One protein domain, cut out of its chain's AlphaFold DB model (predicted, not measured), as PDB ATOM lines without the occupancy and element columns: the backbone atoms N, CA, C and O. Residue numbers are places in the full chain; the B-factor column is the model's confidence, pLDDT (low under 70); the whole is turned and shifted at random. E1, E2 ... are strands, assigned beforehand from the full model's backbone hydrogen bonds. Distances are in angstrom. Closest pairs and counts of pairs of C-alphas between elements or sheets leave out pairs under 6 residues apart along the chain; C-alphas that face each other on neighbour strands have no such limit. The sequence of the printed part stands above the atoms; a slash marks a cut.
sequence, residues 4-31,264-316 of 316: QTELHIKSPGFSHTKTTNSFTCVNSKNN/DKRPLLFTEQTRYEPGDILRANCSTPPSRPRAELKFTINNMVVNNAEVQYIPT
ATOM      1  N   GLN A   4      37.957  -8.844 -46.898       80.50
ATOM      2  CA  GLN A   4      37.617  -7.699 -46.065       80.50
ATOM      3  C   GLN A   4      38.827  -6.756 -46.046       80.50
ATOM      4  O   GLN A   4      39.979  -7.183 -46.111       80.50
ATOM      5  N   THR A   5      38.566  -5.452 -46.059       79.44
ATOM      6  CA  THR A   5      39.602  -4.414 -45.999       79.44
ATOM      7  C   THR A   5      39.314  -3.568 -44.778       79.44
ATOM      8  O   THR A   5      38.187  -3.096 -44.614       79.44
ATOM      9  N   GLU A   6      40.315  -3.417 -43.923       81.19
ATOM     10  CA  GLU A   6      40.265  -2.578 -42.732       81.19
ATOM     11  C   GLU A   6      41.321  -1.482 -42.844       81.19
ATOM     12  O   GLU A   6      42.374  -1.661 -43.461       81.19
ATOM     13  N   LEU A   7      41.011  -0.322 -42.283       78.44
ATOM     14  CA  LEU A   7      41.864   0.852 -42.308       78.44
ATOM     15  C   LEU A   7      41.983   1.388 -40.882       78.44
ATOM     16  O   LEU A   7      41.060   2.029 -40.374       78.44
ATOM     17  N   HIS A   8      43.128   1.129 -40.260       81.12
ATOM     18  CA  HIS A   8      43.466   1.612 -38.929       81.12
ATOM     19  C   HIS A   8      44.068   3.011 -39.041       81.12
ATOM     20  O   HIS A   8      45.128   3.212 -39.630       81.12
ATOM     21  N   ILE A   9      43.386   4.004 -38.479       80.50
ATOM     22  CA  ILE A   9      43.814   5.401 -38.522       80.50
ATOM     23  C   ILE A   9      44.339   5.803 -37.148       80.50
ATOM     24  O   ILE A   9      43.637   5.653 -36.147       80.50
ATOM     25  N   LYS A  10      45.545   6.378 -37.119       78.81
ATOM     26  CA  LYS A  10      46.125   7.021 -35.936       78.81
ATOM     27  C   LYS A  10      46.673   8.390 -36.334       78.81
ATOM     28  O   LYS A  10      47.754   8.490 -36.909       78.81
ATOM     29  N   SER A  11      45.914   9.443 -36.046       70.62
ATOM     30  CA  SER A  11      46.269  10.819 -36.415       70.62
ATOM     31  C   SER A  11      46.640  11.633 -35.167       70.62
ATOM     32  O   SER A  11      45.899  11.564 -34.184       70.62
ATOM     33  N   PRO A  12      47.774  12.363 -35.157       64.62
ATOM     34  CA  PRO A  12      48.124  13.251 -34.051       64.62
ATOM     35  C   PRO A  12      47.130  14.417 -33.947       64.62
ATOM     36  O   PRO A  12      46.496  14.791 -34.934       64.62
ATOM     37  N   GLY A  13      46.998  14.977 -32.745       57.97
ATOM     38  CA  GLY A  13      45.982  15.980 -32.436       57.97
ATOM     39  C   GLY A  13      46.060  17.259 -33.265       57.97
ATOM     40  O   GLY A  13      47.133  17.759 -33.597       57.97
ATOM     41  N   PHE A  14      44.882  17.792 -33.591       64.44
ATOM     42  CA  PHE A  14      44.714  18.930 -34.496       64.44
ATOM     43  C   PHE A  14      44.781  20.277 -33.768       64.44
ATOM     44  O   PHE A  14      44.393  20.381 -32.607       64.44
ATOM     45  N   SER A  15      45.219  21.318 -34.483       49.91
ATOM     46  CA  SER A  15      45.268  22.703 -33.992       49.91
ATOM     47  C   SER A  15      43.955  23.471 -34.232       49.91
ATOM     48  O   SER A  15      43.206  23.193 -35.174       49.91
ATOM     49  N   HIS A  16      43.684  24.458 -33.375       49.06
ATOM     50  CA  HIS A  16      42.454  25.256 -33.310       49.06
ATOM     51  C   HIS A  16      42.188  26.103 -34.572       49.06
ATOM     52  O   HIS A  16      42.584  27.264 -34.629       49.06
ATOM     53  N   THR A  17      41.449  25.583 -35.562       48.25
ATOM     54  CA  THR A  17      40.891  26.424 -36.655       48.25
ATOM     55  C   THR A  17      39.492  26.047 -37.165       48.25
ATOM     56  O   THR A  17      38.899  26.841 -37.893       48.25
ATOM     57  N   LYS A  18      38.910  24.890 -36.802       45.78
ATOM     58  CA  LYS A  18      37.530  24.527 -37.193       45.78
ATOM     59  C   LYS A  18      36.722  23.954 -36.033       45.78
ATOM     60  O   LYS A  18      37.157  23.036 -35.348       45.78
ATOM     61  N   THR A  19      35.515  24.484 -35.857       50.69
ATOM     62  CA  THR A  19      34.631  24.270 -34.697       50.69
ATOM     63  C   THR A  19      33.884  22.932 -34.690       50.69
ATOM     64  O   THR A  19      33.106  22.668 -33.778       50.69
ATOM     65  N   THR A  20      34.064  22.079 -35.700       58.16
ATOM     66  CA  THR A  20      33.547  20.702 -35.736       58.16
ATOM     67  C   THR A  20      34.369  19.895 -36.733       58.16
ATOM     68  O   THR A  20      34.481  20.295 -37.890       58.16
ATOM     69  N   ASN A  21      34.910  18.752 -36.303       61.69
ATOM     70  CA  ASN A  21      35.556  17.802 -37.203       61.69
ATOM     71  C   ASN A  21      34.512  16.854 -37.809       61.69
ATOM     72  O   ASN A  21      33.709  16.277 -37.079       61.69
ATOM     73  N   SER A  22      34.531  16.681 -39.132       71.56
ATOM     74  CA  SER A  22      33.752  15.662 -39.836       71.56
ATOM     75  C   SER A  22      34.660  14.510 -40.268       71.56
ATOM     76  O   SER A  22      35.607  14.697 -41.033       71.56
ATOM     77  N   PHE A  23      34.373  13.308 -39.771       78.25
ATOM     78  CA  PHE A  23      35.091  12.087 -40.148       78.25
ATOM     79  C   PHE A  23      34.291  11.303 -41.182       78.25
ATOM     80  O   PHE A  23      33.098  11.074 -40.975       78.25
ATOM     81  N   THR A  24      34.940  10.873 -42.265       79.25
ATOM     82  CA  THR A  24      34.292  10.188 -43.393       79.25
ATOM     83  C   THR A  24      35.171   9.087 -43.974       79.25
ATOM     84  O   THR A  24      36.328   9.323 -44.326       79.25
ATOM     85  N   CYS A  25      34.601   7.888 -44.136       81.50
ATOM     86  CA  CYS A  25      35.246   6.758 -44.805       81.50
ATOM     87  C   CYS A  25      34.416   6.253 -45.993       81.50
ATOM     88  O   CYS A  25      33.211   6.032 -45.863       81.50
ATOM     89  N   VAL A  26      35.056   6.052 -47.149       83.56
ATOM     90  CA  VAL A  26      34.399   5.616 -48.394       83.56
ATOM     91  C   VAL A  26      35.227   4.577 -49.153       83.56
ATOM     92  O   VAL A  26      36.455   4.581 -49.088       83.56
ATOM     93  N   ASN A  27      34.559   3.709 -49.921       80.94
ATOM     94  CA  ASN A  27      35.219   2.820 -50.883       80.94
ATOM     95  C   ASN A  27      35.426   3.569 -52.211       80.94
ATOM     96  O   ASN A  27      34.473   3.798 -52.959       80.94
ATOM     97  N   SER A  28      36.675   3.928 -52.512       66.19
ATOM     98  CA  SER A  28      37.069   4.761 -53.652       66.19
ATOM     99  C   SER A  28      36.724   4.163 -55.018       66.19
ATOM    100  O   SER A  28      36.667   4.914 -55.992       66.19
ATOM    101  N   LYS A  29      36.501   2.846 -55.117       63.50
ATOM    102  CA  LYS A  29      36.169   2.165 -56.380       63.50
ATOM    103  C   LYS A  29      34.680   2.157 -56.724       63.50
ATOM    104  O   LYS A  29      34.339   1.903 -57.872       63.50
ATOM    105  N   ASN A  30      33.795   2.470 -55.775       52.59
ATOM    106  CA  ASN A  30      32.343   2.407 -55.994       52.59
ATOM    107  C   ASN A  30      31.735   3.741 -56.488       52.59
ATOM    108  O   ASN A  30      30.526   3.848 -56.678       52.59
ATOM    109  N   ASN A  31      32.562   4.773 -56.687       41.12
ATOM    110  CA  ASN A  31      32.130   6.158 -56.903       41.12
ATOM    111  C   ASN A  31      31.961   6.538 -58.390       41.12
ATOM    112  O   ASN A  31      32.466   7.569 -58.831       41.12
ATOM    113  N   ASP A 264      28.107  -5.880 -49.939       85.88
ATOM    114  CA  ASP A 264      26.651  -5.674 -49.815       85.88
ATOM    115  C   ASP A 264      26.259  -4.517 -48.877       85.88
ATOM    116  O   ASP A 264      25.099  -4.106 -48.822       85.88
ATOM    117  N   LYS A 265      27.215  -3.983 -48.109       85.06
ATOM    118  CA  LYS A 265      27.021  -2.857 -47.185       85.06
ATOM    119  C   LYS A 265      28.142  -1.834 -47.359       85.06
ATOM    120  O   LYS A 265      29.248  -2.154 -47.789       85.06
ATOM    121  N   ARG A 266      27.849  -0.580 -47.006       84.62
ATOM    122  CA  ARG A 266      28.842   0.507 -46.971       84.62
ATOM    123  C   ARG A 266      29.933   0.226 -45.921       84.62
ATOM    124  O   ARG A 266      29.668  -0.544 -44.996       84.62
ATOM    125  N   PRO A 267      31.116   0.863 -46.033       87.62
ATOM    126  CA  PRO A 267      32.113   0.829 -44.969       87.62
ATOM    127  C   PRO A 267      31.519   1.249 -43.621       87.62
ATOM    128  O   PRO A 267      30.687   2.160 -43.557       87.62
ATOM    129  N   LEU A 268      31.958   0.592 -42.553       88.88
ATOM    130  CA  LEU A 268      31.608   0.918 -41.177       88.88
ATOM    131  C   LEU A 268      32.786   1.652 -40.543       88.88
ATOM    132  O   LEU A 268      33.865   1.083 -40.420       88.88
ATOM    133  N   LEU A 269      32.570   2.909 -40.155       88.38
ATOM    134  CA  LEU A 269      33.537   3.699 -39.400       88.38
ATOM    135  C   LEU A 269      33.257   3.553 -37.901       88.38
ATOM    136  O   LEU A 269      32.154   3.847 -37.438       88.38
ATOM    137  N   PHE A 270      34.273   3.133 -37.157       88.56
ATOM    138  CA  PHE A 270      34.318   3.109 -35.702       88.56
ATOM    139  C   PHE A 270      35.395   4.084 -35.209       88.56
ATOM    140  O   PHE A 270      36.471   4.179 -35.793       88.56
ATOM    141  N   THR A 271      35.106   4.796 -34.125       84.81
ATOM    142  CA  THR A 271      36.024   5.730 -33.449       84.81
ATOM    143  C   THR A 271      36.059   5.362 -31.973       84.81
ATOM    144  O   THR A 271      35.029   4.958 -31.432       84.81
ATOM    145  N   GLU A 272      37.223   5.462 -31.326       84.19
ATOM    146  CA  GLU A 272      37.337   5.150 -29.890       84.19
ATOM    147  C   GLU A 272      36.521   6.119 -29.016       84.19
ATOM    148  O   GLU A 272      36.006   5.719 -27.974       84.19
ATOM    149  N   GLN A 273      36.370   7.376 -29.450       80.19
ATOM    150  CA  GLN A 273      35.614   8.416 -28.749       80.19
ATOM    151  C   GLN A 273      34.542   9.032 -29.658       80.19
ATOM    152  O   GLN A 273      34.693   9.095 -30.875       80.19
ATOM    153  N   THR A 274      33.454   9.527 -29.065       77.19
ATOM    154  CA  THR A 274      32.356  10.201 -29.787       77.19
ATOM    155  C   THR A 274      32.599  11.694 -30.014       77.19
ATOM    156  O   THR A 274      31.952  12.303 -30.867       77.19
ATOM    157  N   ARG A 275      33.522  12.288 -29.254       76.81
ATOM    158  CA  ARG A 275      33.953  13.684 -29.324       76.81
ATOM    159  C   ARG A 275      35.470  13.705 -29.143       76.81
ATOM    160  O   ARG A 275      35.991  12.908 -28.375       76.81
ATOM    161  N   TYR A 276      36.135  14.598 -29.866       76.06
ATOM    162  CA  TYR A 276      37.580  14.815 -29.815       76.06
ATOM    163  C   TYR A 276      37.827  16.319 -29.700       76.06
ATOM    164  O   TYR A 276      37.183  17.099 -30.413       76.06
ATOM    165  N   GLU A 277      38.736  16.720 -28.824       78.00
ATOM    166  CA  GLU A 277      39.184  18.100 -28.642       78.00
ATOM    167  C   GLU A 277      40.539  18.344 -29.345       78.00
ATOM    168  O   GLU A 277      41.235  17.396 -29.726       78.00
ATOM    169  N   PRO A 278      40.923  19.608 -29.604       76.06
ATOM    170  CA  PRO A 278      42.245  19.933 -30.135       76.06
ATOM    171  C   PRO A 278      43.360  19.342 -29.259       76.06
ATOM    172  O   PRO A 278      43.340  19.486 -28.041       76.06
ATOM    173  N   GLY A 279      44.327  18.668 -29.882       75.62
ATOM    174  CA  GLY A 279      45.363  17.894 -29.183       75.62
ATOM    175  C   GLY A 279      45.069  16.394 -29.000       75.62
ATOM    176  O   GLY A 279      46.024  15.624 -28.891       75.62
ATOM    177  N   ASP A 280      43.812  15.940 -29.077       79.94
ATOM    178  CA  ASP A 280      43.489  14.511 -28.938       79.94
ATOM    179  C   ASP A 280      44.004  13.662 -30.107       79.94
ATOM    180  O   ASP A 280      43.845  14.002 -31.281       79.94
ATOM    181  N   ILE A 281      44.539  12.478 -29.798       80.56
ATOM    182  CA  ILE A 281      44.933  11.497 -30.815       80.56
ATOM    183  C   ILE A 281      43.682  10.787 -31.341       80.56
ATOM    184  O   ILE A 281      43.071   9.973 -30.645       80.56
ATOM    185  N   LEU A 282      43.337  11.032 -32.607       82.31
ATOM    186  CA  LEU A 282      42.270  10.296 -33.277       82.31
ATOM    187  C   LEU A 282      42.715   8.856 -33.529       82.31
ATOM    188  O   LEU A 282      43.685   8.613 -34.253       82.31
ATOM    189  N   ARG A 283      41.939   7.913 -32.996       85.19
ATOM    190  CA  ARG A 283      42.029   6.484 -33.290       85.19
ATOM    191  C   ARG A 283      40.700   5.982 -33.835       85.19
ATOM    192  O   ARG A 283      39.658   6.129 -33.191       85.19
ATOM    193  N   ALA A 284      40.745   5.408 -35.032       85.62
ATOM    194  CA  ALA A 284      39.570   4.924 -35.742       85.62
ATOM    195  C   ALA A 284      39.886   3.648 -36.532       85.62
ATOM    196  O   ALA A 284      41.012   3.465 -36.993       85.62
ATOM    197  N   ASN A 285      38.878   2.796 -36.723       86.69
ATOM    198  CA  ASN A 285      38.912   1.703 -37.693       86.69
ATOM    199  C   ASN A 285      37.795   1.938 -38.714       86.69
ATOM    200  O   ASN A 285      36.657   2.225 -38.336       86.69
ATOM    201  N   CYS A 286      38.109   1.827 -40.000       88.50
ATOM    202  CA  CYS A 286      37.104   1.699 -41.041       88.50
ATOM    203  C   CYS A 286      37.183   0.320 -41.699       88.50
ATOM    204  O   CYS A 286      38.167   0.023 -42.371       88.50
ATOM    205  N   SER A 287      36.120  -0.477 -41.577       88.75
ATOM    206  CA  SER A 287      36.033  -1.837 -42.130       88.75
ATOM    207  C   SER A 287      35.034  -1.914 -43.286       88.75
ATOM    208  O   SER A 287      33.960  -1.307 -43.230       88.75
ATOM    209  N   THR A 288      35.314  -2.717 -44.315       90.31
ATOM    210  CA  THR A 288      34.327  -3.103 -45.346       90.31
ATOM    211  C   THR A 288      33.937  -4.572 -45.260       90.31
ATOM    212  O   THR A 288      34.809  -5.400 -45.011       90.31
ATOM    213  N   PRO A 289      32.680  -4.931 -45.593       88.44
ATOM    214  CA  PRO A 289      32.331  -6.323 -45.863       88.44
ATOM    215  C   PRO A 289      33.238  -6.933 -46.948       88.44
ATOM    216  O   PRO A 289      33.772  -6.183 -47.776       88.44
ATOM    217  N   PRO A 290      33.386  -8.269 -46.987       88.69
ATOM    218  CA  PRO A 290      34.199  -8.941 -47.990       88.69
ATOM    219  C   PRO A 290      33.801  -8.580 -49.427       88.69
ATOM    220  O   PRO A 290      32.618  -8.502 -49.757       88.69
ATOM    221  N   SER A 291      34.793  -8.377 -50.298       90.31
ATOM    222  CA  SER A 291      34.565  -8.102 -51.721       90.31
ATOM    223  C   SER A 291      35.605  -8.747 -52.635       90.31
ATOM    224  O   SER A 291      36.678  -9.186 -52.202       90.31
ATOM    225  N   ARG A 292      35.292  -8.789 -53.935       89.38
ATOM    226  CA  ARG A 292      36.225  -9.180 -54.998       89.38
ATOM    227  C   ARG A 292      36.063  -8.264 -56.225       89.38
ATOM    228  O   ARG A 292      34.980  -8.246 -56.797       89.38
ATOM    229  N   PRO A 293      37.104  -7.539 -56.684       89.50
ATOM    230  CA  PRO A 293      38.407  -7.356 -56.036       89.50
ATOM    231  C   PRO A 293      38.279  -6.714 -54.642       89.50
ATOM    232  O   PRO A 293      37.197  -6.287 -54.236       89.50
ATOM    233  N   ARG A 294      39.393  -6.664 -53.901       84.56
ATOM    234  CA  ARG A 294      39.460  -5.974 -52.603       84.56
ATOM    235  C   ARG A 294      38.980  -4.522 -52.728       84.56
ATOM    236  O   ARG A 294      39.237  -3.871 -53.747       84.56
ATOM    237  N   ALA A 295      38.279  -4.042 -51.707       86.19
ATOM    238  CA  ALA A 295      37.866  -2.651 -51.614       86.19
ATOM    239  C   ALA A 295      39.088  -1.727 -51.461       86.19
ATOM    240  O   ALA A 295      40.156  -2.151 -51.025       86.19
ATOM    241  N   GLU A 296      38.926  -0.452 -51.811       85.94
ATOM    242  CA  GLU A 296      39.950   0.572 -51.583       85.94
ATOM    243  C   GLU A 296      39.366   1.650 -50.688       85.94
ATOM    244  O   GLU A 296      38.563   2.472 -51.132       85.94
ATOM    245  N   LEU A 297      39.734   1.621 -49.412       86.31
ATOM    246  CA  LEU A 297      39.224   2.562 -48.427       86.31
ATOM    247  C   LEU A 297      39.996   3.878 -48.451       86.31
ATOM    248  O   LEU A 297      41.222   3.898 -48.503       86.31
ATOM    249  N   LYS A 298      39.256   4.983 -48.377       85.12
ATOM    250  CA  LYS A 298      39.793   6.325 -48.144       85.12
ATOM    251  C   LYS A 298      39.134   6.914 -46.911       85.12
ATOM    252  O   LYS A 298      37.907   7.016 -46.865       85.12
ATOM    253  N   PHE A 299      39.957   7.318 -45.950       84.69
ATOM    254  CA  PHE A 299      39.534   8.072 -44.778       84.69
ATOM    255  C   PHE A 299      39.889   9.549 -44.930       84.69
ATOM    256  O   PHE A 299      40.947   9.909 -45.453       84.69
ATOM    257  N   THR A 300      38.973  10.402 -44.487       82.94
ATOM    258  CA  THR A 300      39.062  11.855 -44.616       82.94
ATOM    259  C   THR A 300      38.583  12.536 -43.341       82.94
ATOM    260  O   THR A 300      37.626  12.083 -42.712       82.94
ATOM    261  N   ILE A 301      39.248  13.634 -42.988       82.31
ATOM    262  CA  ILE A 301      38.891  14.527 -41.881       82.31
ATOM    263  C   ILE A 301      38.688  15.910 -42.488       82.31
ATOM    264  O   ILE A 301      39.607  16.436 -43.116       82.31
ATOM    265  N   ASN A 302      37.501  16.501 -42.343       79.62
ATOM    266  CA  ASN A 302      37.173  17.804 -42.940       79.62
ATOM    267  C   ASN A 302      37.501  17.866 -44.448       79.62
ATOM    268  O   ASN A 302      38.063  18.850 -44.930       79.62
ATOM    269  N   ASN A 303      37.199  16.778 -45.170       79.75
ATOM    270  CA  ASN A 303      37.512  16.539 -46.587       79.75
ATOM    271  C   ASN A 303      39.011  16.414 -46.951       79.75
ATOM    272  O   ASN A 303      39.320  16.173 -48.117       79.75
ATOM    273  N   MET A 304      39.940  16.487 -45.993       80.44
ATOM    274  CA  MET A 304      41.367  16.218 -46.221       80.44
ATOM    275  C   MET A 304      41.673  14.728 -46.034       80.44
ATOM    276  O   MET A 304      41.209  14.119 -45.070       80.44
ATOM    277  N   VAL A 305      42.445  14.129 -46.945       81.00
ATOM    278  CA  VAL A 305      42.848  12.712 -46.868       81.00
ATOM    279  C   VAL A 305      43.887  12.519 -45.765       81.00
ATOM    280  O   VAL A 305      44.842  13.288 -45.667       81.00
ATOM    281  N   VAL A 306      43.716  11.479 -44.946       81.19
ATOM    282  CA  VAL A 306      44.697  11.111 -43.916       81.19
ATOM    283  C   VAL A 306      45.674  10.094 -44.489       81.19
ATOM    284  O   VAL A 306      45.288   8.966 -44.784       81.19
ATOM    285  N   ASN A 307      46.941  10.488 -44.610       73.94
ATOM    286  CA  ASN A 307      47.999   9.621 -45.144       73.94
ATOM    287  C   ASN A 307      48.560   8.646 -44.091       73.94
ATOM    288  O   ASN A 307      49.045   7.577 -44.444       73.94
ATOM    289  N   ASN A 308      48.448   8.980 -42.799       73.12
ATOM    290  CA  ASN A 308      48.878   8.129 -41.682       73.12
ATOM    291  C   ASN A 308      47.769   7.128 -41.309       73.12
ATOM    292  O   ASN A 308      47.154   7.221 -40.242       73.12
ATOM    293  N   ALA A 309      47.481   6.209 -42.228       78.25
ATOM    294  CA  ALA A 309      46.513   5.138 -42.041       78.25
ATOM    295  C   ALA A 309      47.097   3.804 -42.526       78.25
ATOM    296  O   ALA A 309      47.598   3.699 -43.644       78.25
ATOM    297  N   GLU A 310      47.033   2.790 -41.672       82.31
ATOM    298  CA  GLU A 310      47.520   1.440 -41.937       82.31
ATOM    299  C   GLU A 310      46.394   0.600 -42.552       82.31
ATOM    300  O   GLU A 310      45.293   0.515 -42.004       82.31
ATOM    301  N   VAL A 311      46.649   0.008 -43.723       82.81
ATOM    302  CA  VAL A 311      45.670  -0.817 -44.446       82.81
ATOM    303  C   VAL A 311      45.926  -2.286 -44.140       82.81
ATOM    304  O   VAL A 311      46.977  -2.813 -44.506       82.81
ATOM    305  N   GLN A 312      44.941  -2.970 -43.562       83.88
ATOM    306  CA  GLN A 312      44.974  -4.416 -43.369       83.88
ATOM    307  C   GLN A 312      43.992  -5.112 -44.320       83.88
ATOM    308  O   GLN A 312      42.842  -4.701 -44.487       83.88
ATOM    309  N   TYR A 313      44.444  -6.199 -44.942       83.25
ATOM    310  CA  TYR A 313      43.607  -7.065 -45.771       83.25
ATOM    311  C   TYR A 313      43.353  -8.376 -45.034       83.25
ATOM    312  O   TYR A 313      44.296  -9.074 -44.668       83.25
ATOM    313  N   ILE A 314      42.080  -8.706 -44.833       83.81
ATOM    314  CA  ILE A 314      41.647  -9.923 -44.148       83.81
ATOM    315  C   ILE A 314      41.047 -10.858 -45.207       83.81
ATOM    316  O   ILE A 314      39.972 -10.557 -45.741       83.81
ATOM    317  N   PRO A 315      41.733 -11.957 -45.570       79.88
ATOM    318  CA  PRO A 315      41.209 -12.923 -46.524       79.88
ATOM    319  C   PRO A 315      40.082 -13.752 -45.889       79.88
ATOM    320  O   PRO A 315      40.145 -14.110 -44.715       79.88
ATOM    321  N   THR A 316      39.055 -14.048 -46.689       70.44
ATOM    322  CA  THR A 316      37.807 -14.735 -46.286       70.44
ATOM    323  C   THR A 316      37.337 -15.719 -47.357       70.44
ATOM    324  O   THR A 316      37.546 -15.433 -48.566       70.44
TER     325      THR A 316
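What this domain is: This is residues 4 to 31 and 264 to 316 of the 316 residues of an uncharacterized protein of Musca domestica (UniProt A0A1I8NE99). This is a small, elongated sandwich of strands: a four-stranded sheet, E3 E4 E1 E6, with a two-stranded sheet, E2 and E5, packed over part of one face. The long loop of residues 12 to 22 lies at one end of the long axis. The printed part has 81 residues, with six named strands, E1 to E6 along the chain, and no named helix. Both sheets are antiparallel; the class is all strand, though under half of the residues are in named elements. The whole is compact, with a radius of gyration of the C-alphas of 13.2 A and spans of 41 by 22 by 21 A.

How they stand to each other: E1, residues 4 to 11, is an inner strand, antiparallel to its neighbours E4, residues 282 to 291, and E6, residues 309 to 315. N 7 and O 286 are 2.9 A apart, N 6 and O 312 2.9 A, within hydrogen-bond range. E4 forms a hairpin with the edge strand E3, residues 268 to 271, with N 270 and O 285 at 2.8 A. E2, residues 23 to 27, is antiparallel to E5, residues 297 to 301, with N 24 and O 300 at 3.0 A. The sheets form a sandwich, two sheets face to face, their facing parts 9.1 A centre to centre and their strands at 24 degrees. The closest C-alphas of E2 and E3, Cys 25 and Leu 269, are 6.4 A apart; E2 and E6 are apart.

Where its parts are: E1 begins at C-alpha 4, (37.617, -7.699, -46.065), and is 22.6 A long. E4, the longest, spans 27.2 A. E6 spans 19.4 A, ending at C-alpha 315, (41.209, -12.923, -46.524).

The domain as a whole: The C-alphas farthest apart, Thr 17 and Thr 316, are 42.4 A apart. Residues 32 to 263 are not printed; C-alphas 31 and 264 are 14.8 A apart across the cut. The link E1 to E2 is long. Residues 12 to 21 and 28 to 31 have pLDDT under 70.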